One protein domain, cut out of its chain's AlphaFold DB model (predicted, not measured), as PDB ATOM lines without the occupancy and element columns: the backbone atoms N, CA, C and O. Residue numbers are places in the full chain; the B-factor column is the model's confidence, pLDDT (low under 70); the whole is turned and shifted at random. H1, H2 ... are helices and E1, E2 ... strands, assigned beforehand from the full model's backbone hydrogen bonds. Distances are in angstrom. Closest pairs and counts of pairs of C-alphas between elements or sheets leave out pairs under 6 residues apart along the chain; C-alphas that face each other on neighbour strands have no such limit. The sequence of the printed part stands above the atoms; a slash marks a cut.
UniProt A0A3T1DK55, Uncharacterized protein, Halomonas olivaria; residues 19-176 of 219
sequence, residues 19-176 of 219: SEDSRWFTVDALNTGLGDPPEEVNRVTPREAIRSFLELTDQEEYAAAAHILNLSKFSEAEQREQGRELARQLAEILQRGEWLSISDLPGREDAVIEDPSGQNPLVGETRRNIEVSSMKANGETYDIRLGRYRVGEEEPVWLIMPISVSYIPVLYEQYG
ATOM      1  N   SER A  19     135.432 134.235 129.897       53.75
ATOM      2  CA  SER A  19     136.458 135.126 129.346       53.75
ATOM      3  C   SER A  19     137.878 134.619 129.601       53.75
ATOM      4  O   SER A  19     138.740 134.797 128.736       53.75
ATOM      5  N   GLU A  20     138.153 133.988 130.746       55.16
ATOM      6  CA  GLU A  20     139.464 133.383 131.023       55.16
ATOM      7  C   GLU A  20     139.717 132.161 130.153       55.16
ATOM      8  O   GLU A  20     140.793 132.064 129.556       55.16
ATOM      9  N   ASP A  21     138.695 131.320 129.977       64.50
ATOM     10  CA  ASP A  21     138.767 130.161 129.095       64.50
ATOM     11  C   ASP A  21     139.184 130.569 127.679       64.50
ATOM     12  O   ASP A  21     139.986 129.890 127.048       64.50
ATOM     13  N   SER A  22     138.727 131.713 127.163       72.25
ATOM     14  CA  SER A  22     139.108 132.161 125.816       72.25
ATOM     15  C   SER A  22     140.590 132.553 125.652       72.25
ATOM     16  O   SER A  22     141.125 132.448 124.544       72.25
ATOM     17  N   ARG A  23     141.277 132.978 126.725       85.31
ATOM     18  CA  ARG A  23     142.586 133.662 126.635       85.31
ATOM     19  C   ARG A  23     143.788 132.736 126.771       85.31
ATOM     20  O   ARG A  23     144.833 133.024 126.184       85.31
ATOM     21  N   TRP A  24     143.661 131.655 127.533       93.06
ATOM     22  CA  TRP A  24     144.694 130.635 127.734       93.06
ATOM     23  C   TRP A  24     144.074 129.349 128.286       93.06
ATOM     24  O   TRP A  24     142.911 129.307 128.669       93.06
ATOM     25  N   PHE A  25     144.864 128.284 128.329       94.56
ATOM     26  CA  PHE A  25     144.550 127.053 129.039       94.56
ATOM     27  C   PHE A  25     145.179 127.098 130.434       94.56
ATOM     28  O   PHE A  25     146.403 127.182 130.554       94.56
ATOM     29  N   THR A  26     144.363 127.036 131.481       94.62
ATOM     30  CA  THR A  26     144.862 126.932 132.860       94.62
ATOM     31  C   THR A  26     145.306 125.500 133.142       94.62
ATOM     32  O   THR A  26     144.591 124.548 132.824       94.62
ATOM     33  N   VAL A  27     146.497 125.346 133.711       94.38
ATOM     34  CA  VAL A  27     147.095 124.052 134.059       94.38
ATOM     35  C   VAL A  27     147.745 124.124 135.438       94.38
ATOM     36  O   VAL A  27     148.209 125.182 135.852       94.38
ATOM     37  N   ASP A  28     147.807 122.994 136.141       93.62
ATOM     38  CA  ASP A  28     148.389 122.946 137.491       93.62
ATOM     39  C   ASP A  28     149.922 123.023 137.471       93.62
ATOM     40  O   ASP A  28     150.535 123.557 138.390       93.62
ATOM     41  N   ALA A  29     150.542 122.476 136.423       94.12
ATOM     42  CA  ALA A  29     151.983 122.496 136.214       94.12
ATOM     43  C   ALA A  29     152.326 122.271 134.734       94.12
ATOM     44  O   ALA A  29     151.536 121.702 133.972       94.12
ATOM     45  N   LEU A  30     153.529 122.680 134.330       95.31
ATOM     46  CA  LEU A  30     154.066 122.465 132.986       95.31
ATOM     47  C   LEU A  30     155.396 121.722 133.069       95.31
ATOM     48  O   LEU A  30     156.309 122.182 133.740       95.31
ATOM     49  N   ASN A  31     155.500 120.609 132.338       96.56
ATOM     50  CA  ASN A  31     156.746 119.877 132.089       96.56
ATOM     51  C   ASN A  31     157.640 119.663 133.332       96.56
ATOM     52  O   ASN A  31     158.857 119.814 133.244       96.56
ATOM     53  N   THR A  32     157.064 119.302 134.486       96.25
ATOM     54  CA  THR A  32     157.800 119.170 135.763       96.25
ATOM     55  C   THR A  32     158.973 118.195 135.691       96.25
ATOM     56  O   THR A  32     159.950 118.342 136.423       96.25
ATOM     57  N   GLY A  33     158.924 117.224 134.775       95.69
ATOM     58  CA  GLY A  33     160.027 116.313 134.517       95.69
ATOM     59  C   GLY A  33     161.282 117.013 133.999       95.69
ATOM     60  O   GLY A  33     162.376 116.605 134.378       95.69
ATOM     61  N   LEU A  34     161.149 118.069 133.195       96.62
ATOM     62  CA  LEU A  34     162.284 118.793 132.613       96.62
ATOM     63  C   LEU A  34     162.977 119.742 133.607       96.62
ATOM     64  O   LEU A  34     164.125 120.111 133.387       96.62
ATOM     65  N   GLY A  35     162.307 120.099 134.707       95.12
ATOM     66  CA  GLY A  35     162.752 121.165 135.604       95.12
ATOM     67  C   GLY A  35     162.445 122.558 135.048       95.12
ATOM     68  O   GLY A  35     161.628 122.713 134.136       95.12
ATOM     69  N   ASP A  36     163.091 123.573 135.618       94.81
ATOM     70  CA  ASP A  36     162.894 124.960 135.199       94.81
ATOM     71  C   ASP A  36     163.429 125.191 133.772       94.81
ATOM     72  O   ASP A  36     164.479 124.647 133.415       94.81
ATOM     73  N   PRO A  37     162.726 125.974 132.934       95.06
ATOM     74  CA  PRO A  37     163.213 126.315 131.604       95.06
ATOM     75  C   PRO A  37     164.512 127.139 131.687       95.06
ATOM     76  O   PRO A  37     164.558 128.100 132.458       95.06
ATOM     77  N   PRO A  38     165.544 126.803 130.888       96.25
ATOM     78  CA  PRO A  38     166.743 127.631 130.741       96.25
ATOM     79  C   PRO A  38     166.420 129.068 130.300       96.25
ATOM     80  O   PRO A  38     165.398 129.305 129.652       96.25
ATOM     81  N   GLU A  39     167.305 130.022 130.607       94.69
ATOM     82  CA  GLU A  39     167.105 131.451 130.298       94.69
ATOM     83  C   GLU A  39     166.987 131.727 128.790       94.69
ATOM     84  O   GLU A  39     166.337 132.685 128.372       94.69
ATOM     85  N   GLU A  40     167.581 130.870 127.962       94.88
ATOM     86  CA  GLU A  40     167.561 130.946 126.502       94.88
ATOM     87  C   GLU A  40     166.195 130.563 125.900       94.88
ATOM     88  O   GLU A  40     165.918 130.857 124.732       94.88
ATOM     89  N   VAL A  41     165.319 129.910 126.677       97.69
ATOM     90  CA  VAL A  41     163.994 129.476 126.217       97.69
ATOM     91  C   VAL A  41     163.009 130.641 126.267       97.69
ATOM     92  O   VAL A  41     162.463 130.988 127.317       97.69
ATOM     93  N   ASN A  42     162.690 131.205 125.102       97.69
ATOM     94  CA  ASN A  42     161.686 132.256 124.978       97.69
ATOM     95  C   ASN A  42     160.367 131.698 124.443       97.69
ATOM     96  O   ASN A  42     160.281 131.236 123.312       97.69
ATOM     97  N   ARG A  43     159.313 131.798 125.255       97.44
ATOM     98  CA  ARG A  43     157.959 131.304 124.954       97.44
ATOM     99  C   ARG A  43     156.871 132.357 125.198       97.44
ATOM    100  O   ARG A  43     155.716 132.025 125.450       97.44
ATOM    101  N   VAL A  44     157.248 133.636 125.142       97.06
ATOM    102  CA  VAL A  44     156.379 134.780 125.473       97.06
ATOM    103  C   VAL A  44     155.338 135.052 124.382       97.06
ATOM    104  O   VAL A  44     154.180 135.348 124.671       97.06
ATOM    105  N   THR A  45     155.717 134.901 123.112       97.31
ATOM    106  CA  THR A  45     154.810 135.065 121.964       97.31
ATOM    107  C   THR A  45     154.874 133.838 121.056       97.31
ATOM    108  O   THR A  45     155.869 133.110 121.103       97.31
ATOM    109  N   PRO A  46     153.872 133.608 120.188       96.88
ATOM    110  CA  PRO A  46     153.918 132.503 119.234       96.88
ATOM    111  C   PRO A  46     155.170 132.528 118.356       96.88
ATOM    112  O   PRO A  46     155.806 131.497 118.142       96.88
ATOM    113  N   ARG A  47     155.545 133.716 117.868       96.12
ATOM    114  CA  ARG A  47     156.733 133.891 117.032       96.12
ATOM    115  C   ARG A  47     158.021 133.616 117.800       96.12
ATOM    116  O   ARG A  47     158.887 132.929 117.268       96.12
ATOM    117  N   GLU A  48     158.143 134.134 119.021       97.31
ATOM    118  CA  GLU A  48     159.340 133.900 119.837       97.31
ATOM    119  C   GLU A  48     159.467 132.432 120.258       97.31
ATOM    120  O   GLU A  48     160.567 131.902 120.197       97.31
ATOM    121  N   ALA A  49     158.359 131.745 120.568       97.94
ATOM    122  CA  ALA A  49     158.368 130.311 120.874       97.94
ATOM    123  C   ALA A  49     158.948 129.481 119.722       97.94
ATOM    124  O   ALA A  49     159.830 128.652 119.929       97.94
ATOM    125  N   ILE A  50     158.494 129.725 118.489       96.62
ATOM    126  CA  ILE A  50     159.025 129.015 117.318       96.62
ATOM    127  C   ILE A  50     160.460 129.432 117.007       96.62
ATOM    128  O   ILE A  50     161.273 128.573 116.677       96.62
ATOM    129  N   ARG A  51     160.804 130.719 117.132       95.94
ATOM    130  CA  ARG A  51     162.180 131.180 116.914       95.94
ATOM    131  C   ARG A  51     163.145 130.536 117.906       95.94
ATOM    132  O   ARG A  51     164.132 129.960 117.471       95.94
ATOM    133  N   SER A  52     162.823 130.582 119.198       97.62
ATOM    134  CA  SER A  52     163.618 129.963 120.258       97.62
ATOM    135  C   SER A  52     163.775 128.462 120.016       97.62
ATOM    136  O   SER A  52     164.881 127.946 120.116       97.62
ATOM    137  N   PHE A  53     162.712 127.766 119.591       97.62
ATOM    138  CA  PHE A  53     162.796 126.345 119.245       97.62
ATOM    139  C   PHE A  53     163.811 126.097 118.133       97.62
ATOM    140  O   PHE A  53     164.706 125.274 118.298       97.62
ATOM    141  N   LEU A  54     163.699 126.835 117.029       94.88
ATOM    142  CA  LEU A  54     164.595 126.676 115.890       94.88
ATOM    143  C   LEU A  54     166.044 127.019 116.254       94.88
ATOM    144  O   LEU A  54     166.931 126.233 115.942       94.88
ATOM    145  N   GLU A  55     166.279 128.124 116.964       96.19
ATOM    146  CA  GLU A  55     167.614 128.549 117.414       96.19
ATOM    147  C   GLU A  55     168.273 127.526 118.348       96.19
ATOM    148  O   GLU A  55     169.460 127.239 118.201       96.19
ATOM    149  N   LEU A  56     167.517 126.950 119.288       98.00
ATOM    150  CA  LEU A  56     168.019 125.900 120.178       98.00
ATOM    151  C   LEU A  56     168.323 124.616 119.398       98.00
ATOM    152  O   LEU A  56     169.335 123.968 119.644       98.00
ATOM    153  N   THR A  57     167.478 124.251 118.433       95.62
ATOM    154  CA  THR A  57     167.690 123.038 117.627       95.62
ATOM    155  C   THR A  57     168.823 123.173 116.612       95.62
ATOM    156  O   THR A  57     169.491 122.178 116.346       95.62
ATOM    157  N   ASP A  58     169.078 124.378 116.093       94.44
ATOM    158  CA  ASP A  58     170.233 124.687 115.235       94.44
ATOM    159  C   ASP A  58     171.557 124.536 116.004       94.44
ATOM    160  O   ASP A  58     172.567 124.113 115.451       94.44
ATOM    161  N   GLN A  59     171.524 124.797 117.314       96.81
ATOM    162  CA  GLN A  59     172.638 124.586 118.244       96.81
ATOM    163  C   GLN A  59     172.693 123.159 118.821       96.81
ATOM    164  O   GLN A  59     173.503 122.893 119.702       96.81
ATOM    165  N   GLU A  60     171.836 122.243 118.355       96.25
ATOM    166  CA  GLU A  60     171.694 120.871 118.875       96.25
ATOM    167  C   GLU A  60     171.308 120.786 120.373       96.25
ATOM    168  O   GLU A  60     171.366 119.717 120.994       96.25
ATOM    169  N   GLU A  61     170.817 121.884 120.954       97.69
ATOM    170  CA  GLU A  61     170.375 121.999 122.349       97.69
ATOM    171  C   GLU A  61     168.947 121.454 122.530       97.69
ATOM    172  O   GLU A  61     168.023 122.108 123.023       97.69
ATOM    173  N   TYR A  62     168.742 120.200 122.125       97.25
ATOM    174  CA  TYR A  62     167.426 119.557 122.096       97.25
ATOM    175  C   TYR A  62     166.773 119.412 123.478       97.25
ATOM    176  O   TYR A  62     165.550 119.337 123.579       97.25
ATOM    177  N   ALA A  63     167.572 119.361 124.550       96.88
ATOM    178  CA  ALA A  63     167.050 119.323 125.914       96.88
ATOM    179  C   ALA A  63     166.378 120.655 126.286       96.88
ATOM    180  O   ALA A  63     165.266 120.645 126.807       96.88
ATOM    181  N   ALA A  64     166.998 121.788 125.941       97.81
ATOM    182  CA  ALA A  64     166.402 123.108 126.117       97.81
ATOM    183  C   ALA A  64     165.185 123.295 125.193       97.81
ATOM    184  O   ALA A  64     164.124 123.728 125.641       97.81
ATOM    185  N   ALA A  65     165.287 122.875 123.926       98.25
ATOM    186  CA  ALA A  65     164.180 122.950 122.969       98.25
ATOM    187  C   ALA A  65     162.938 122.150 123.415       98.25
ATOM    188  O   ALA A  65     161.806 122.541 123.118       98.25
ATOM    189  N   ALA A  66     163.120 121.066 124.180       98.44
ATOM    190  CA  ALA A  66     162.018 120.280 124.735       98.44
ATOM    191  C   ALA A  66     161.092 121.100 125.654       98.44
ATOM    192  O   ALA A  66     159.909 120.778 125.756       98.44
ATOM    193  N   HIS A  67     161.571 122.194 126.263       98.38
ATOM    194  CA  HIS A  67     160.736 123.083 127.084       98.38
ATOM    195  C   HIS A  67     159.677 123.852 126.279       98.38
ATOM    196  O   HIS A  67     158.756 124.409 126.878       98.38
ATOM    197  N   ILE A  68     159.772 123.864 124.945       98.50
ATOM    198  CA  ILE A  68     158.786 124.478 124.038       98.50
ATOM    199  C   ILE A  68     157.699 123.466 123.634       98.50
ATOM    200  O   ILE A  68     156.644 123.837 123.118       98.50
ATOM    201  N   LEU A  69     157.895 122.178 123.929       98.62
ATOM    202  CA  LEU A  69     156.896 121.132 123.742       98.62
ATOM    203  C   LEU A  69     156.030 121.013 124.994       98.62
ATOM    204  O   LEU A  69     156.550 120.925 126.102       98.62
ATOM    205  N   ASN A  70     154.706 120.955 124.857       98.38
ATOM    206  CA  ASN A  70     153.857 120.593 125.987       98.38
ATOM    207  C   ASN A  70     153.834 119.066 126.145       98.38
ATOM    208  O   ASN A  70     153.106 118.361 125.442       98.38
ATOM    209  N   LEU A  71     154.611 118.564 127.104       98.06
ATOM    210  CA  LEU A  71     154.776 117.142 127.386       98.06
ATOM    211  C   LEU A  71     153.838 116.647 128.502       98.06
ATOM    212  O   LEU A  71     154.083 115.606 129.105       98.06
ATOM    213  N   SER A  72     152.728 117.345 128.766       95.38
ATOM    214  CA  SER A  72     151.757 116.986 129.822       95.38
ATOM    215  C   SER A  72     151.121 115.595 129.682       95.38
ATOM    216  O   SER A  72     150.491 115.108 130.617       95.38
ATOM    217  N   LYS A  73     151.251 114.945 128.518       94.31
ATOM    218  CA  LYS A  73     150.792 113.565 128.289       94.31
ATOM    219  C   LYS A  73     151.805 112.499 128.714       94.31
ATOM    220  O   LYS A  73     151.446 111.327 128.724       94.31
ATOM    221  N   PHE A  74     153.020 112.901 129.073       94.75
ATOM    222  CA  PHE A  74     154.114 112.028 129.485       94.75
ATOM    223  C   PHE A  74     154.330 112.128 130.996       94.75
ATOM    224  O   PHE A  74     154.171 113.203 131.585       94.75
ATOM    225  N   SER A  75     154.730 111.024 131.627       95.88
ATOM    226  CA  SER A  75     155.201 111.040 133.015       95.88
ATOM    227  C   SER A  75     156.488 111.857 133.154       95.88
ATOM    228  O   SER A  75     157.225 112.044 132.191       95.88
ATOM    229  N   GLU A  76     156.821 112.314 134.360       95.31
ATOM    230  CA  GLU A  76     158.029 113.125 134.588       95.31
ATOM    231  C   GLU A  76     159.328 112.443 134.133       95.31
ATOM    232  O   GLU A  76     160.259 113.106 133.679       95.31
ATOM    233  N   ALA A  77     159.404 111.116 134.254       91.56
ATOM    234  CA  ALA A  77     160.544 110.347 133.769       91.56
ATOM    235  C   ALA A  77     160.601 110.344 132.235       91.56
ATOM    236  O   ALA A  77     161.649 110.645 131.664       91.56
ATOM    237  N   GLU A  78     159.467 110.088 131.580       94.25
ATOM    238  CA  GLU A  78     159.357 110.096 130.117       94.25
ATOM    239  C   GLU A  78     159.604 111.486 129.531       94.25
ATOM    240  O   GLU A  78     160.207 111.591 128.472       94.25
ATOM    241  N   GLN A  79     159.210 112.559 130.221       96.31
ATOM    242  CA  GLN A  79     159.507 113.926 129.788       96.31
ATOM    243  C   GLN A  79     161.018 114.137 129.627       96.31
ATOM    244  O   GLN A  79     161.450 114.644 128.595       96.31
ATOM    245  N   ARG A  80     161.831 113.687 130.595       90.06
ATOM    246  CA  ARG A  80     163.302 113.784 130.516       90.06
ATOM    247  C   ARG A  80     163.893 112.893 129.437       90.06
ATOM    248  O   ARG A  80     164.813 113.306 128.740       90.06
ATOM    249  N   GLU A  81     163.402 111.663 129.340       89.38
ATOM    250  CA  GLU A  81     163.967 110.656 128.442       89.38
ATOM    251  C   GLU A  81     163.590 110.916 126.977       89.38
ATOM    252  O   GLU A  81     164.440 110.842 126.093       89.38
ATOM    253  N   GLN A  82     162.327 111.263 126.720       94.50
ATOM    254  CA  GLN A  82     161.766 111.385 125.375       94.50
ATOM    255  C   GLN A  82     161.691 112.829 124.879       94.50
ATOM    256  O   GLN A  82     161.737 113.048 123.671       94.50
ATOM    257  N   GLY A  83     161.603 113.826 125.768       96.56
ATOM    258  CA  GLY A  83     161.427 115.229 125.374       96.56
ATOM    259  C   GLY A  83     162.520 115.724 124.426       96.56
ATOM    260  O   GLY A  83     162.218 116.340 123.404       96.56
ATOM    261  N   ARG A  84     163.779 115.366 124.712       96.56
ATOM    262  CA  ARG A  84     164.937 115.661 123.853       96.56
ATOM    263  C   ARG A  84     164.771 115.071 122.451       96.56
ATOM    264  O   ARG A  84     165.020 115.738 121.453       96.56
ATOM    265  N   GLU A  85     164.363 113.811 122.380       96.69
ATOM    266  CA  GLU A  85     164.234 113.086 121.119       96.69
ATOM    267  C   GLU A  85     163.064 113.618 120.281       96.69
ATOM    268  O   GLU A  85     163.212 113.829 119.081       96.69
ATOM    269  N   LEU A  86     161.932 113.935 120.914       98.19
ATOM    270  CA  LEU A  86     160.793 114.568 120.248       98.19
ATOM    271  C   LEU A  86     161.155 115.953 119.695       98.19
ATOM    272  O   LEU A  86     160.748 116.292 118.585       98.19
ATOM    273  N   ALA A  87     161.948 116.741 120.428       98.06
ATOM    274  CA  ALA A  87     162.437 118.032 119.947       98.06
ATOM    275  C   ALA A  87     163.349 117.871 118.722       98.06
ATOM    276  O   ALA A  87     163.166 118.576 117.730       98.06
ATOM    277  N   ARG A  88     164.272 116.901 118.749       96.19
ATOM    278  CA  ARG A  88     165.129 116.571 117.600       96.19
ATOM    279  C   ARG A  88     164.308 116.167 116.376       96.19
ATOM    280  O   ARG A  88     164.497 116.722 115.298       96.19
ATOM    281  N   GLN A  89     163.366 115.239 116.542       95.69
ATOM    282  CA  GLN A  89     162.510 114.776 115.449       95.69
ATOM    283  C   GLN A  89     161.680 115.917 114.854       95.69
ATOM    284  O   GLN A  89     161.607 116.049 113.633       95.69
ATOM    285  N   LEU A  90     161.092 116.771 115.699       95.81
ATOM    286  CA  LEU A  90     160.336 117.932 115.235       95.81
ATOM    287  C   LEU A  90     161.220 118.922 114.467       95.81
ATOM    288  O   LEU A  90     160.780 119.432 113.440       95.81
ATOM    289  N   ALA A  91     162.455 119.163 114.910       93.75
ATOM    290  CA  ALA A  91     163.395 120.018 114.187       93.75
ATOM    291  C   ALA A  91     163.656 119.500 112.764       93.75
ATOM    292  O   ALA A  91     163.573 120.260 111.800       93.75
ATOM    293  N   GLU A  92     163.889 118.195 112.617       91.06
ATOM    294  CA  GLU A  92     164.142 117.567 111.315       91.06
ATOM    295  C   GLU A  92     162.910 117.594 110.399       91.06
ATOM    296  O   GLU A  92     163.037 117.856 109.200       91.06
ATOM    297  N   ILE A  93     161.710 117.402 110.962       91.38
ATOM    298  CA  ILE A  93     160.443 117.564 110.233       91.38
ATOM    299  C   ILE A  93     160.311 119.005 109.711       91.38
ATOM    300  O   ILE A  93     160.014 119.214 108.533       91.38
ATOM    301  N   LEU A  94     160.550 120.002 110.571       88.12
ATOM    302  CA  LEU A  94     160.399 121.418 110.222       88.12
ATOM    303  C   LEU A  94     161.474 121.908 109.242       88.12
ATOM    304  O   LEU A  94     161.175 122.765 108.417       88.12
ATOM    305  N   GLN A  95     162.689 121.352 109.271       80.81
ATOM    306  CA  GLN A  95     163.768 121.725 108.349       80.81
ATOM    307  C   GLN A  95     163.458 121.346 106.892       80.81
ATOM    308  O   GLN A  95     163.858 122.051 105.965       80.81
ATOM    309  N   ARG A  96     162.758 120.226 106.677       68.38
ATOM    310  CA  ARG A  96     162.378 119.753 105.333       68.38
ATOM    311  C   ARG A  96     161.020 120.278 104.875       68.38
ATOM    312  O   ARG A  96     160.720 120.248 103.682       68.38
ATOM    313  N   GLY A  97     160.198 120.754 105.804       58.19
ATOM    314  CA  GLY A  97     158.931 121.388 105.490       58.19
ATOM    315  C   GLY A  97     159.136 122.827 105.018       58.19
ATOM    316  O   GLY A  97     159.255 123.723 105.840       58.19
ATOM    317  N   GLU A  98     159.048 123.082 103.707       56.75
ATOM    318  CA  GLU A  98     158.940 124.423 103.079       56.75
ATOM    319  C   GLU A  98     157.749 125.303 103.577       56.75
ATOM    320  O   GLU A  98     157.375 126.276 102.930       56.75
ATOM    321  N   TRP A  99     157.120 124.985 104.712       62.50
ATOM    322  CA  TRP A  99     155.768 125.417 105.091       62.50
ATOM    323  C   TRP A  99     155.718 126.291 106.354       62.50
ATOM    324  O   TRP A  99     154.628 126.663 106.785       62.50
ATOM    325  N   LEU A 100     156.860 126.600 106.980       77.31
ATOM    326  CA  LEU A 100     156.902 127.391 108.213       77.31
ATOM    327  C   LEU A 100     157.155 128.881 107.932       77.31
ATOM    328  O   LEU A 100     158.298 129.329 107.846       77.31
ATOM    329  N   SER A 101     156.088 129.677 107.865       80.31
ATOM    330  CA  SER A 101     156.187 131.139 107.753       80.31
ATOM    331  C   SER A 101     156.267 131.807 109.129       80.31
ATOM    332  O   SER A 101     155.281 132.323 109.652       80.31
ATOM    333  N   ILE A 102     157.459 131.839 109.730       83.75
ATOM    334  CA  ILE A 102     157.685 132.462 111.055       83.75
ATOM    335  C   ILE A 102     157.259 133.943 111.067       83.75
ATOM    336  O   ILE A 102     156.769 134.446 112.081       83.75
ATOM    337  N   SER A 103     157.424 134.649 109.941       82.94
ATOM    338  CA  SER A 103     156.998 136.046 109.771       82.94
ATOM    339  C   SER A 103     155.508 136.252 110.036       82.94
ATOM    340  O   SER A 103     155.118 137.293 110.568       82.94
ATOM    341  N   ASP A 104     154.703 135.241 109.715       86.69
ATOM    342  CA  ASP A 104     153.243 135.306 109.733       86.69
ATOM    343  C   ASP A 104     152.690 134.942 111.119       86.69
ATOM    344  O   ASP A 104     151.540 135.247 111.444       86.69
ATOM    345  N   LEU A 105     153.521 134.342 111.981       91.44
ATOM    346  CA  LEU A 105     153.171 134.084 113.373       91.44
ATOM    347  C   LEU A 105     153.036 135.402 114.145       91.44
ATOM    348  O   LEU A 105     153.862 136.298 113.959       91.44
ATOM    349  N   PRO A 106     152.057 135.539 115.055       92.75
ATOM    350  CA  PRO A 106     151.894 136.758 115.838       92.75
ATOM    351  C   PRO A 106     153.103 137.059 116.727       92.75
ATOM    352  O   PRO A 106     153.616 136.187 117.424       92.75
ATOM    353  N   GLY A 107     153.514 138.329 116.740       92.19
ATOM    354  CA  GLY A 107     154.556 138.854 117.632       92.19
ATOM    355  C   GLY A 107     154.029 139.432 118.939       92.19
ATOM    356  O   GLY A 107     154.760 140.138 119.621       92.19
ATOM    357  N   ARG A 108     152.752 139.197 119.248       92.56
ATOM    358  CA  ARG A 108     152.093 139.653 120.472       92.56
ATOM    359  C   ARG A 108     151.788 138.470 121.377       92.56
ATOM    360  O   ARG A 108     151.429 137.400 120.891       92.56
ATOM    361  N   GLU A 109     151.873 138.693 122.682       92.88
ATOM    362  CA  GLU A 109     151.669 137.674 123.721       92.88
ATOM    363  C   GLU A 109     150.270 137.053 123.694       92.88
ATOM    364  O   GLU A 109     150.103 135.856 123.902       92.88
ATOM    365  N   ASP A 110     149.255 137.872 123.434       89.19
ATOM    366  CA  ASP A 110     147.841 137.494 123.372       89.19
ATOM    367  C   ASP A 110     147.390 137.032 121.981       89.19
ATOM    368  O   ASP A 110     146.238 136.629 121.796       89.19
ATOM    369  N   ALA A 111     148.302 137.114 121.007       89.62
ATOM    370  CA  ALA A 111     148.086 136.780 119.614       89.62
ATOM    371  C   ALA A 111     146.796 137.361 119.021       89.62
ATOM    372  O   ALA A 111     146.150 136.714 118.188       89.62
ATOM    373  N   VAL A 112     146.422 138.574 119.433       87.44
ATOM    374  CA  VAL A 112     145.228 139.244 118.911       87.44
ATOM    375  C   VAL A 112     145.254 139.283 117.387       87.44
ATOM    376  O   VAL A 112     146.307 139.456 116.767       87.44
ATOM    377  N   ILE A 113     144.094 139.054 116.774       80.38
ATOM    378  CA  ILE A 113     143.951 139.140 115.323       80.38
ATOM    379  C   ILE A 113     144.055 140.607 114.911       80.38
ATOM    380  O   ILE A 113     143.201 141.433 115.242       80.38
ATOM    381  N   GLU A 114     145.116 140.906 114.171       78.50
ATOM    382  CA  GLU A 114     145.361 142.194 113.540       78.50
ATOM    383  C   GLU A 114     145.062 142.043 112.049       78.50
ATOM    384  O   GLU A 114     145.711 141.263 111.355       78.50
ATOM    385  N   ASP A 115     144.056 142.760 111.554       77.56
ATOM    386  CA  ASP A 115     143.762 142.828 110.124       77.56
ATOM    387  C   ASP A 115     143.699 144.297 109.689       77.56
ATOM    388  O   ASP A 115     142.664 144.950 109.853       77.56
ATOM    389  N   PRO A 116     144.791 144.830 109.113       66.44
ATOM    390  CA  PRO A 116     144.822 146.192 108.589       66.44
ATOM    391  C   PRO A 116     143.800 146.428 107.469       66.44
ATOM    392  O   PRO A 116     143.445 147.574 107.202       66.44
ATOM    393  N   SER A 117     143.342 145.365 106.795       73.62
ATOM    394  CA  SER A 117     142.354 145.448 105.720       73.62
ATOM    395  C   SER A 117     140.909 145.522 106.230       73.62
ATOM    396  O   SER A 117     140.020 145.896 105.465       73.62
ATOM    397  N   GLY A 118     140.676 145.210 107.513       70.88
ATOM    398  CA  GLY A 118     139.373 145.307 108.174       70.88
ATOM    399  C   GLY A 118     138.314 144.323 107.667       70.88
ATOM    400  O   GLY A 118     137.122 144.575 107.834       70.88
ATOM    401  N   GLN A 119     138.720 143.231 107.019       75.50
ATOM    402  CA  GLN A 119     137.818 142.233 106.438       75.50
ATOM    403  C   GLN A 119     137.559 141.056 107.385       75.50
ATOM    404  O   GLN A 119     136.579 140.331 107.213       75.50
ATOM    405  N   ASN A 120     138.418 140.859 108.385       75.94
ATOM    406  CA  ASN A 120     138.284 139.789 109.355       75.94
ATOM    407  C   ASN A 120     137.301 140.185 110.480       75.94
ATOM    408  O   ASN A 120     137.552 141.146 111.206       75.94
ATOM    409  N   PRO A 121     136.188 139.451 110.668       77.00
ATOM    410  CA  PRO A 121     135.202 139.770 111.701       77.00
ATOM    411  C   PRO A 121     135.711 139.532 113.130       77.00
ATOM    412  O   PRO A 121     135.084 140.013 114.067       77.00
ATOM    413  N   LEU A 122     136.828 138.817 113.294       76.50
ATOM    414  CA  LEU A 122     137.417 138.446 114.586       76.50
ATOM    415  C   LEU A 122     138.544 139.405 115.022       76.50
ATOM    416  O   LEU A 122     139.336 139.083 115.907       76.50
ATOM    417  N   VAL A 123     138.685 140.568 114.374       81.88
ATOM    418  CA  VAL A 123     139.703 141.567 114.747       81.88
ATOM    419  C   VAL A 123     139.533 141.988 116.201       81.88
ATOM    420  O   VAL A 123     138.434 142.307 116.648       81.88
ATOM    421  N   GLY A 124     140.648 142.034 116.929       78.50
ATOM    422  CA  GLY A 124     140.649 142.365 118.353       78.50
ATOM    423  C   GLY A 124     140.425 141.166 119.278       78.50
ATOM    424  O   GLY A 124     140.655 141.298 120.478       78.50
ATOM    425  N   GLU A 125     140.053 139.994 118.752       83.25
ATOM    426  CA  GLU A 125     139.932 138.780 119.559       83.25
ATOM    427  C   GLU A 125     141.307 138.181 119.872       83.25
ATOM    428  O   GLU A 125     142.153 138.005 118.989       83.25
ATOM    429  N   THR A 126     141.525 137.852 121.147       86.81
ATOM    430  CA  THR A 126     142.711 137.127 121.619       86.81
ATOM    431  C   THR A 126     142.653 135.671 121.182       86.81
ATOM    432  O   THR A 126     141.582 135.066 121.180       86.81
ATOM    433  N   ARG A 127     143.807 135.064 120.904       90.50
ATOM    434  CA  ARG A 127     143.882 133.639 120.568       90.50
ATOM    435  C   ARG A 127     144.663 132.889 121.633       90.50
ATOM    436  O   ARG A 127     145.763 133.285 121.996       90.50
ATOM    437  N   ARG A 128     144.121 131.749 122.064       93.44
ATOM    438  CA  ARG A 128     144.829 130.758 122.897       93.44
ATOM    439  C   ARG A 128     145.417 129.591 122.104       93.44
ATOM    440  O   ARG A 128     146.100 128.756 122.683       93.44
ATOM    441  N   ASN A 129     145.100 129.489 120.811       94.06
ATOM    442  CA  ASN A 129     145.533 128.411 119.921       94.06
ATOM    443  C   ASN A 129     145.806 128.972 118.521       94.06
ATOM    444  O   ASN A 129     144.970 129.694 117.974       94.06
ATOM    445  N   ILE A 130     146.961 128.634 117.950       93.56
ATOM    446  CA  ILE A 130     147.388 129.084 116.624       93.56
ATOM    447  C   ILE A 130     147.995 127.911 115.873       93.56
ATOM    448  O   ILE A 130     148.794 127.155 116.419       93.56
ATOM    449  N   GLU A 131     147.623 127.777 114.609       93.69
ATOM    450  CA  GLU A 131     148.258 126.838 113.697       93.69
ATOM    451  C   GLU A 131     149.595 127.390 113.207       93.69
ATOM    452  O   GLU A 131     149.689 128.551 112.812       93.69
ATOM    453  N   VAL A 132     150.625 126.555 113.271       92.00
ATOM    454  CA  VAL A 132     151.996 126.893 112.883       92.00
ATOM    455  C   VAL A 132     152.343 126.284 111.534       92.00
ATOM    456  O   VAL A 132     152.999 126.922 110.718       92.00
ATOM    457  N   SER A 133     151.923 125.042 111.308       90.69
ATOM    458  CA  SER A 133     152.158 124.322 110.063       90.69
ATOM    459  C   SER A 133     151.134 123.200 109.905       90.69
ATOM    460  O   SER A 133     150.634 122.679 110.903       90.69
ATOM    461  N   SER A 134     150.860 122.806 108.664       90.50
ATOM    462  CA  SER A 134     149.983 121.687 108.324       90.50
ATOM    463  C   SER A 134     150.706 120.762 107.351       90.50
ATOM    464  O   SER A 134     151.255 121.208 106.342       90.50
ATOM    465  N   MET A 135     150.746 119.472 107.672       89.31
ATOM    466  CA  MET A 135     151.524 118.467 106.946       89.31
ATOM    467  C   MET A 135     150.685 117.225 106.668       89.31
ATOM    468  O   MET A 135     149.698 116.966 107.352       89.31
ATOM    469  N   LYS A 136     151.073 116.440 105.658       90.19
ATOM    470  CA  LYS A 136     150.361 115.210 105.295       90.19
ATOM    471  C   LYS A 136     151.234 113.984 105.504       90.19
ATOM    472  O   LYS A 136     152.311 113.891 104.930       90.19
ATOM    473  N   ALA A 137     150.726 113.011 106.245       89.81
ATOM    474  CA  ALA A 137     151.358 111.708 106.419       89.81
ATOM    475  C   ALA A 137     150.287 110.619 106.347       89.81
ATOM    476  O   ALA A 137     149.162 110.826 106.791       89.81
ATOM    477  N   ASN A 138     150.602 109.475 105.736       88.75
ATOM    478  CA  ASN A 138     149.691 108.323 105.648       88.75
ATOM    479  C   ASN A 138     148.284 108.633 105.085       88.75
ATOM    480  O   ASN A 138     147.316 107.945 105.393       88.75
ATOM    481  N   GLY A 139     148.161 109.656 104.232       89.44
ATOM    482  CA  GLY A 139     146.880 110.082 103.653       89.44
ATOM    483  C   GLY A 139     146.025 110.983 104.553       89.44
ATOM    484  O   GLY A 139     144.940 111.383 104.135       89.44
ATOM    485  N   GLU A 140     146.518 111.349 105.736       92.75
ATOM    486  CA  GLU A 140     145.862 112.240 106.694       92.75
ATOM    487  C   GLU A 140     146.600 113.580 106.808       92.75
ATOM    488  O   GLU A 140     147.779 113.686 106.462       92.75
ATOM    489  N   THR A 141     145.894 114.608 107.283       92.62
ATOM    490  CA  THR A 141     146.457 115.935 107.568       92.62
ATOM    491  C   THR A 141     146.693 116.083 109.068       92.62
ATOM    492  O   THR A 141     145.786 115.839 109.863       92.62
ATOM    493  N   TYR A 142     147.890 116.531 109.439       93.38
ATOM    494  CA  TYR A 142     148.317 116.779 110.809       93.38
ATOM    495  C   TYR A 142     148.731 118.239 110.968       93.38
ATOM    496  O   TYR A 142     149.677 118.701 110.325       93.38
ATOM    497  N   ASP A 143     148.050 118.943 111.869       93.62
ATOM    498  CA  ASP A 143     148.342 120.342 112.163       93.62
ATOM    499  C   ASP A 143     149.247 120.453 113.396       93.62
ATOM    500  O   ASP A 143     148.925 119.985 114.499       93.62
ATOM    501  N   ILE A 144     150.382 121.121 113.219       94.81
ATOM    502  CA  ILE A 144     151.246 121.553 114.312       94.81
ATOM    503  C   ILE A 144     150.724 122.888 114.819       94.81
ATOM    504  O   ILE A 144     150.602 123.857 114.068       94.81
ATOM    505  N   ARG A 145     150.390 122.935 116.106       96.19
ATOM    506  CA  ARG A 145     149.711 124.066 116.731       96.19
ATOM    507  C   ARG A 145     150.420 124.477 118.008       96.19
ATOM    508  O   ARG A 145     150.958 123.636 118.727       96.19
ATOM    509  N   LEU A 146     150.355 125.764 118.312       97.81
ATOM    510  CA  LEU A 146     150.738 126.324 119.598       97.81
ATOM    511  C   LEU A 146     149.502 126.564 120.453       97.81
ATOM    512  O   LEU A 146     148.481 127.037 119.956       97.81
ATOM    513  N   GLY A 147     149.620 126.286 121.745       97.75
ATOM    514  CA  GLY A 147     148.651 126.647 122.767       97.75
ATOM    515  C   GLY A 147     149.264 127.625 123.764       97.75
ATOM    516  O   GLY A 147     150.453 127.528 124.069       97.75
ATOM    517  N   ARG A 148     148.453 128.548 124.276       97.62
ATOM    518  CA  ARG A 148     148.830 129.468 125.351       97.62
ATOM    519  C   ARG A 148     148.395 128.883 126.690       97.62
ATOM    520  O   ARG A 148     147.205 128.639 126.872       97.62
ATOM    521  N   TYR A 149     149.326 128.660 127.607       97.12
ATOM    522  CA  TYR A 149     149.100 127.976 128.882       97.12
ATOM    523  C   TYR A 149     149.459 128.874 130.061       97.12
ATOM    524  O   TYR A 149     150.442 129.602 129.974       97.12
ATOM    525  N   ARG A 150     148.706 128.802 131.162       96.12
ATOM    526  CA  ARG A 150     148.988 129.535 132.405       96.12
ATOM    527  C   ARG A 150     149.037 128.578 133.593       96.12
ATOM    528  O   ARG A 150     148.119 127.775 133.750       96.12
ATOM    529  N   VAL A 151     150.084 128.686 134.410       95.00
ATOM    530  CA  VAL A 151     150.223 127.963 135.683       95.00
ATOM    531  C   VAL A 151     149.887 128.926 136.815       95.00
ATOM    532  O   VAL A 151     150.604 129.900 137.029       95.00
ATOM    533  N   GLY A 152     148.778 128.691 137.517       91.31
ATOM    534  CA  GLY A 152     148.316 129.588 138.583       91.31
ATOM    535  C   GLY A 152     148.267 131.058 138.138       91.31
ATOM    536  O   GLY A 152     147.586 131.400 137.171       91.31
ATOM    537  N   GLU A 153     149.017 131.916 138.838       89.88
ATOM    538  CA  GLU A 153     149.086 133.355 138.555       89.88
ATOM    539  C   GLU A 153     150.281 133.788 137.689       89.88
ATOM    540  O   GLU A 153     150.413 134.978 137.405       89.88
ATOM    541  N   GLU A 154     151.113 132.856 137.224       92.56
ATOM    542  CA  GLU A 154     152.289 133.153 136.394       92.56
ATOM    543  C   GLU A 154     151.911 133.761 135.035       92.56
ATOM    544  O   GLU A 154     150.764 133.657 134.577       92.56
ATOM    545  N   GLU A 155     152.876 134.391 134.359       93.38
ATOM    546  CA  GLU A 155     152.674 134.835 132.984       93.38
ATOM    547  C   GLU A 155     152.403 133.636 132.054       93.38
ATOM    548  O   GLU A 155     153.107 132.623 132.100       93.38
ATOM    549  N   PRO A 156     151.387 133.723 131.177       95.62
ATOM    550  CA  PRO A 156     151.069 132.644 130.261       95.62
ATOM    551  C   PRO A 156     152.102 132.512 129.138       95.62
ATOM    552  O   PRO A 156     152.612 133.497 128.608       95.62
ATOM    553  N   VAL A 157     152.324 131.279 128.700       97.62
ATOM    554  CA  VAL A 157     153.404 130.897 127.782       97.62
ATOM    555  C   VAL A 157     152.897 130.070 126.610       97.62
ATOM    556  O   VAL A 157     151.914 129.337 126.726       97.62
ATOM    557  N   TRP A 158     153.577 130.167 125.474       98.44
ATOM    558  CA  TRP A 158     153.234 129.458 124.246       98.44
ATOM    559  C   TRP A 158     154.040 128.173 124.093       98.44
ATOM    560  O   TRP A 158     155.265 128.196 124.120       98.44
ATOM    561  N   LEU A 159     153.346 127.051 123.905       98.62
ATOM    562  CA  LEU A 159     153.950 125.726 123.753       98.62
ATOM    563  C   LEU A 159     153.312 124.967 122.597       98.62
ATOM    564  O   LEU A 159     152.114 125.120 122.344       98.62
ATOM    565  N   ILE A 160     154.078 124.093 121.941       98.50
ATOM    566  CA  ILE A 160     153.535 123.134 120.974       98.50
ATOM    567  C   ILE A 160     152.525 122.257 121.706       98.50
ATOM    568  O   ILE A 160     152.836 121.662 122.739       98.50
ATOM    569  N   MET A 161     151.293 122.213 121.201       98.38
ATOM    570  CA  MET A 161     150.188 121.559 121.895       98.38
ATOM    571  C   MET A 161     150.452 120.054 122.060       98.38
ATOM    572  O   MET A 161     151.028 119.441 121.158       98.38
ATOM    573  N   PRO A 162     149.947 119.411 123.131       97.88
ATOM    574  CA  PRO A 162     150.176 117.983 123.366       97.88
ATOM    575  C   PRO A 162     149.731 117.088 122.207       97.88
ATOM    576  O   PRO A 162     150.351 116.069 121.919       97.88
ATOM    577  N   ILE A 163     148.657 117.488 121.519       96.25
ATOM    578  CA  ILE A 163     148.163 116.783 120.338       96.25
ATOM    579  C   ILE A 163     149.178 116.837 119.187       96.25
ATOM    580  O   ILE A 163     149.481 115.808 118.597       96.25
ATOM    581  N   SER A 164     149.793 117.994 118.937       97.12
ATOM    582  CA  SER A 164     150.840 118.148 117.924       97.12
ATOM    583  C   SER A 164     152.116 117.394 118.299       97.12
ATOM    584  O   SER A 164     152.732 116.793 117.427       97.12
ATOM    585  N   VAL A 165     152.473 117.339 119.590       98.12
ATOM    586  CA  VAL A 165     153.588 116.503 120.076       98.12
ATOM    587  C   VAL A 165     153.342 115.023 119.766       98.12
ATOM    588  O   VAL A 165     154.250 114.332 119.314       98.12
ATOM    589  N   SER A 166     152.109 114.536 119.936       96.81
ATOM    590  CA  SER A 166     151.769 113.136 119.639       96.81
ATOM    591  C   SER A 166     151.884 112.764 118.154       96.81
ATOM    592  O   SER A 166     152.005 111.586 117.828       96.81
ATOM    593  N   TYR A 167     151.884 113.755 117.256       95.50
ATOM    594  CA  TYR A 167     152.027 113.549 115.814       95.50
ATOM    595  C   TYR A 167     153.484 113.451 115.361       95.50
ATOM    596  O   TYR A 167     153.736 112.960 114.261       95.50
ATOM    597  N   ILE A 168     154.436 113.892 116.191       95.94
ATOM    598  CA  ILE A 168     155.859 113.954 115.834       95.94
ATOM    599  C   ILE A 168     156.374 112.603 115.316       95.94
ATOM    600  O   ILE A 168     156.930 112.607 114.223       95.94
ATOM    601  N   PRO A 169     156.144 111.447 115.977       94.56
ATOM    602  CA  PRO A 169     156.680 110.177 115.483       94.56
ATOM    603  C   PRO A 169     156.154 109.795 114.090       94.56
ATOM    604  O   PRO A 169     156.925 109.384 113.230       94.56
ATOM    605  N   VAL A 170     154.855 109.996 113.835       93.44
ATOM    606  CA  VAL A 170     154.223 109.689 112.536       93.44
ATOM    607  C   VAL A 170     154.748 110.612 111.437       93.44
ATOM    608  O   VAL A 170     155.043 110.173 110.326       93.44
ATOM    609  N   LEU A 171     154.892 111.901 111.741       92.19
ATOM    610  CA  LEU A 171     155.463 112.867 110.809       92.19
ATOM    611  C   LEU A 171     156.947 112.587 110.555       92.19
ATOM    612  O   LEU A 171     157.414 112.739 109.429       92.19
ATOM    613  N   TYR A 172     157.680 112.127 111.564       91.19
ATOM    614  CA  TYR A 172     159.097 111.807 111.456       91.19
ATOM    615  C   TYR A 172     159.351 110.600 110.547       91.19
ATOM    616  O   TYR A 172     160.311 110.604 109.786       91.19
ATOM    617  N   GLU A 173     158.472 109.598 110.534       89.38
ATOM    618  CA  GLU A 173     158.573 108.487 109.575       89.38
ATOM    619  C   GLU A 173     158.485 108.958 108.113       89.38
ATOM    620  O   GLU A 173     159.131 108.388 107.231       89.38
ATOM    621  N   GLN A 174     157.700 110.007 107.852       86.69
ATOM    622  CA  GLN A 174     157.456 110.539 106.510       86.69
ATOM    623  C   GLN A 174     158.474 111.609 106.084       86.69
ATOM    624  O   GLN A 174     158.834 111.676 104.905       86.69
ATOM    625  N   TYR A 175     158.888 112.466 107.019       86.31
ATOM    626  CA  TYR A 175     159.700 113.661 106.764       86.31
ATOM    627  C   TYR A 175     161.093 113.609 107.399       86.31
ATOM    628  O   TYR A 175     161.929 114.443 107.070       86.31
ATOM    629  N   GLY A 176     161.376 112.649 108.276       81.62
ATOM    630  CA  GLY A 176     162.705 112.440 108.841       81.62
ATOM    631  C   GLY A 176     163.718 111.930 107.803       81.62
ATOM    632  O   GLY A 176     163.363 111.582 106.668       81.62
TER     633      GLY A 176
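What this domain is: This is residues 19 to 176 of the 219 residues of an uncharacterized protein of Halomonas olivaria (UniProt A0A3T1DK55). A strongly twisted sheet is built round its long strand E3; H2 and H5 pack on it, H4 and H3 lie beyond, and the link of residues 97 to 128 loops far out. The printed part has 158 residues, with five named helices and four named strands in the order H1 E1 H2 H3 H4 E2 E3 E4 H5, class mixed. The branched sheet is mixed parallel and antiparallel. The whole is compact, radius of gyration of the C-alphas 15.4 A, spans 45 by 38 by 27 A.

Where its parts are: E3, residues 140 to 151, spans 33.3 A from C-alpha 140 at (145.862, 112.240, 106.694). E2, 129 to 137, 22.3 A, bends by 62 degrees at residue 132; E4 is 157 to 160, E1 25 to 27. H4, 76 to 96, 30.3 A, has a kink of 43 degrees near residue 83. H5 is 162 to 175, ending at (159.700, 113.661, 106.764); H2 is 46 to 58, H3 62 to 68, H1 19 to 23.

How they stand to each other: E2, E3 and E4 form a meander, each strand the antiparallel neighbour of the one before; N 142 and O 135 are 2.8 A apart, N 147 and O 159 2.8 A. E1 is parallel to E3, with N 25 and O 148 at 2.8 A. E1 and E2 lie on one side of E3, E4 on the other side. H5 is at the sheet's level; its closest C-alphas to E3 are Ser 164 and Ile 144, 5.0 A. H2 is on the sheet, height 8.1 A. H1 and H3 only graze it. H4, the hub, touches H5 at a steep tilt of 50 degrees, the same way, closest C-alphas Ile 93 and Tyr 175, 5.3 A. In H2 every O i to N i+4 pair is within hydrogen-bond range; H4 has 14 of 17, H5 6 of 10, H3 1 of 3 with 3 of 4 O i to N i+3 pairs, H1 0 of 1 with 2 of 2.

The domain as a whole: The C-alphas farthest apart, Ala 77 and Ser 117, are 48.5 A apart. The printed part has no cut; the links E1 to H2 and H4 to E2 are long. Residues 19 to 21, 96 to 99 and 116 have pLDDT under 70.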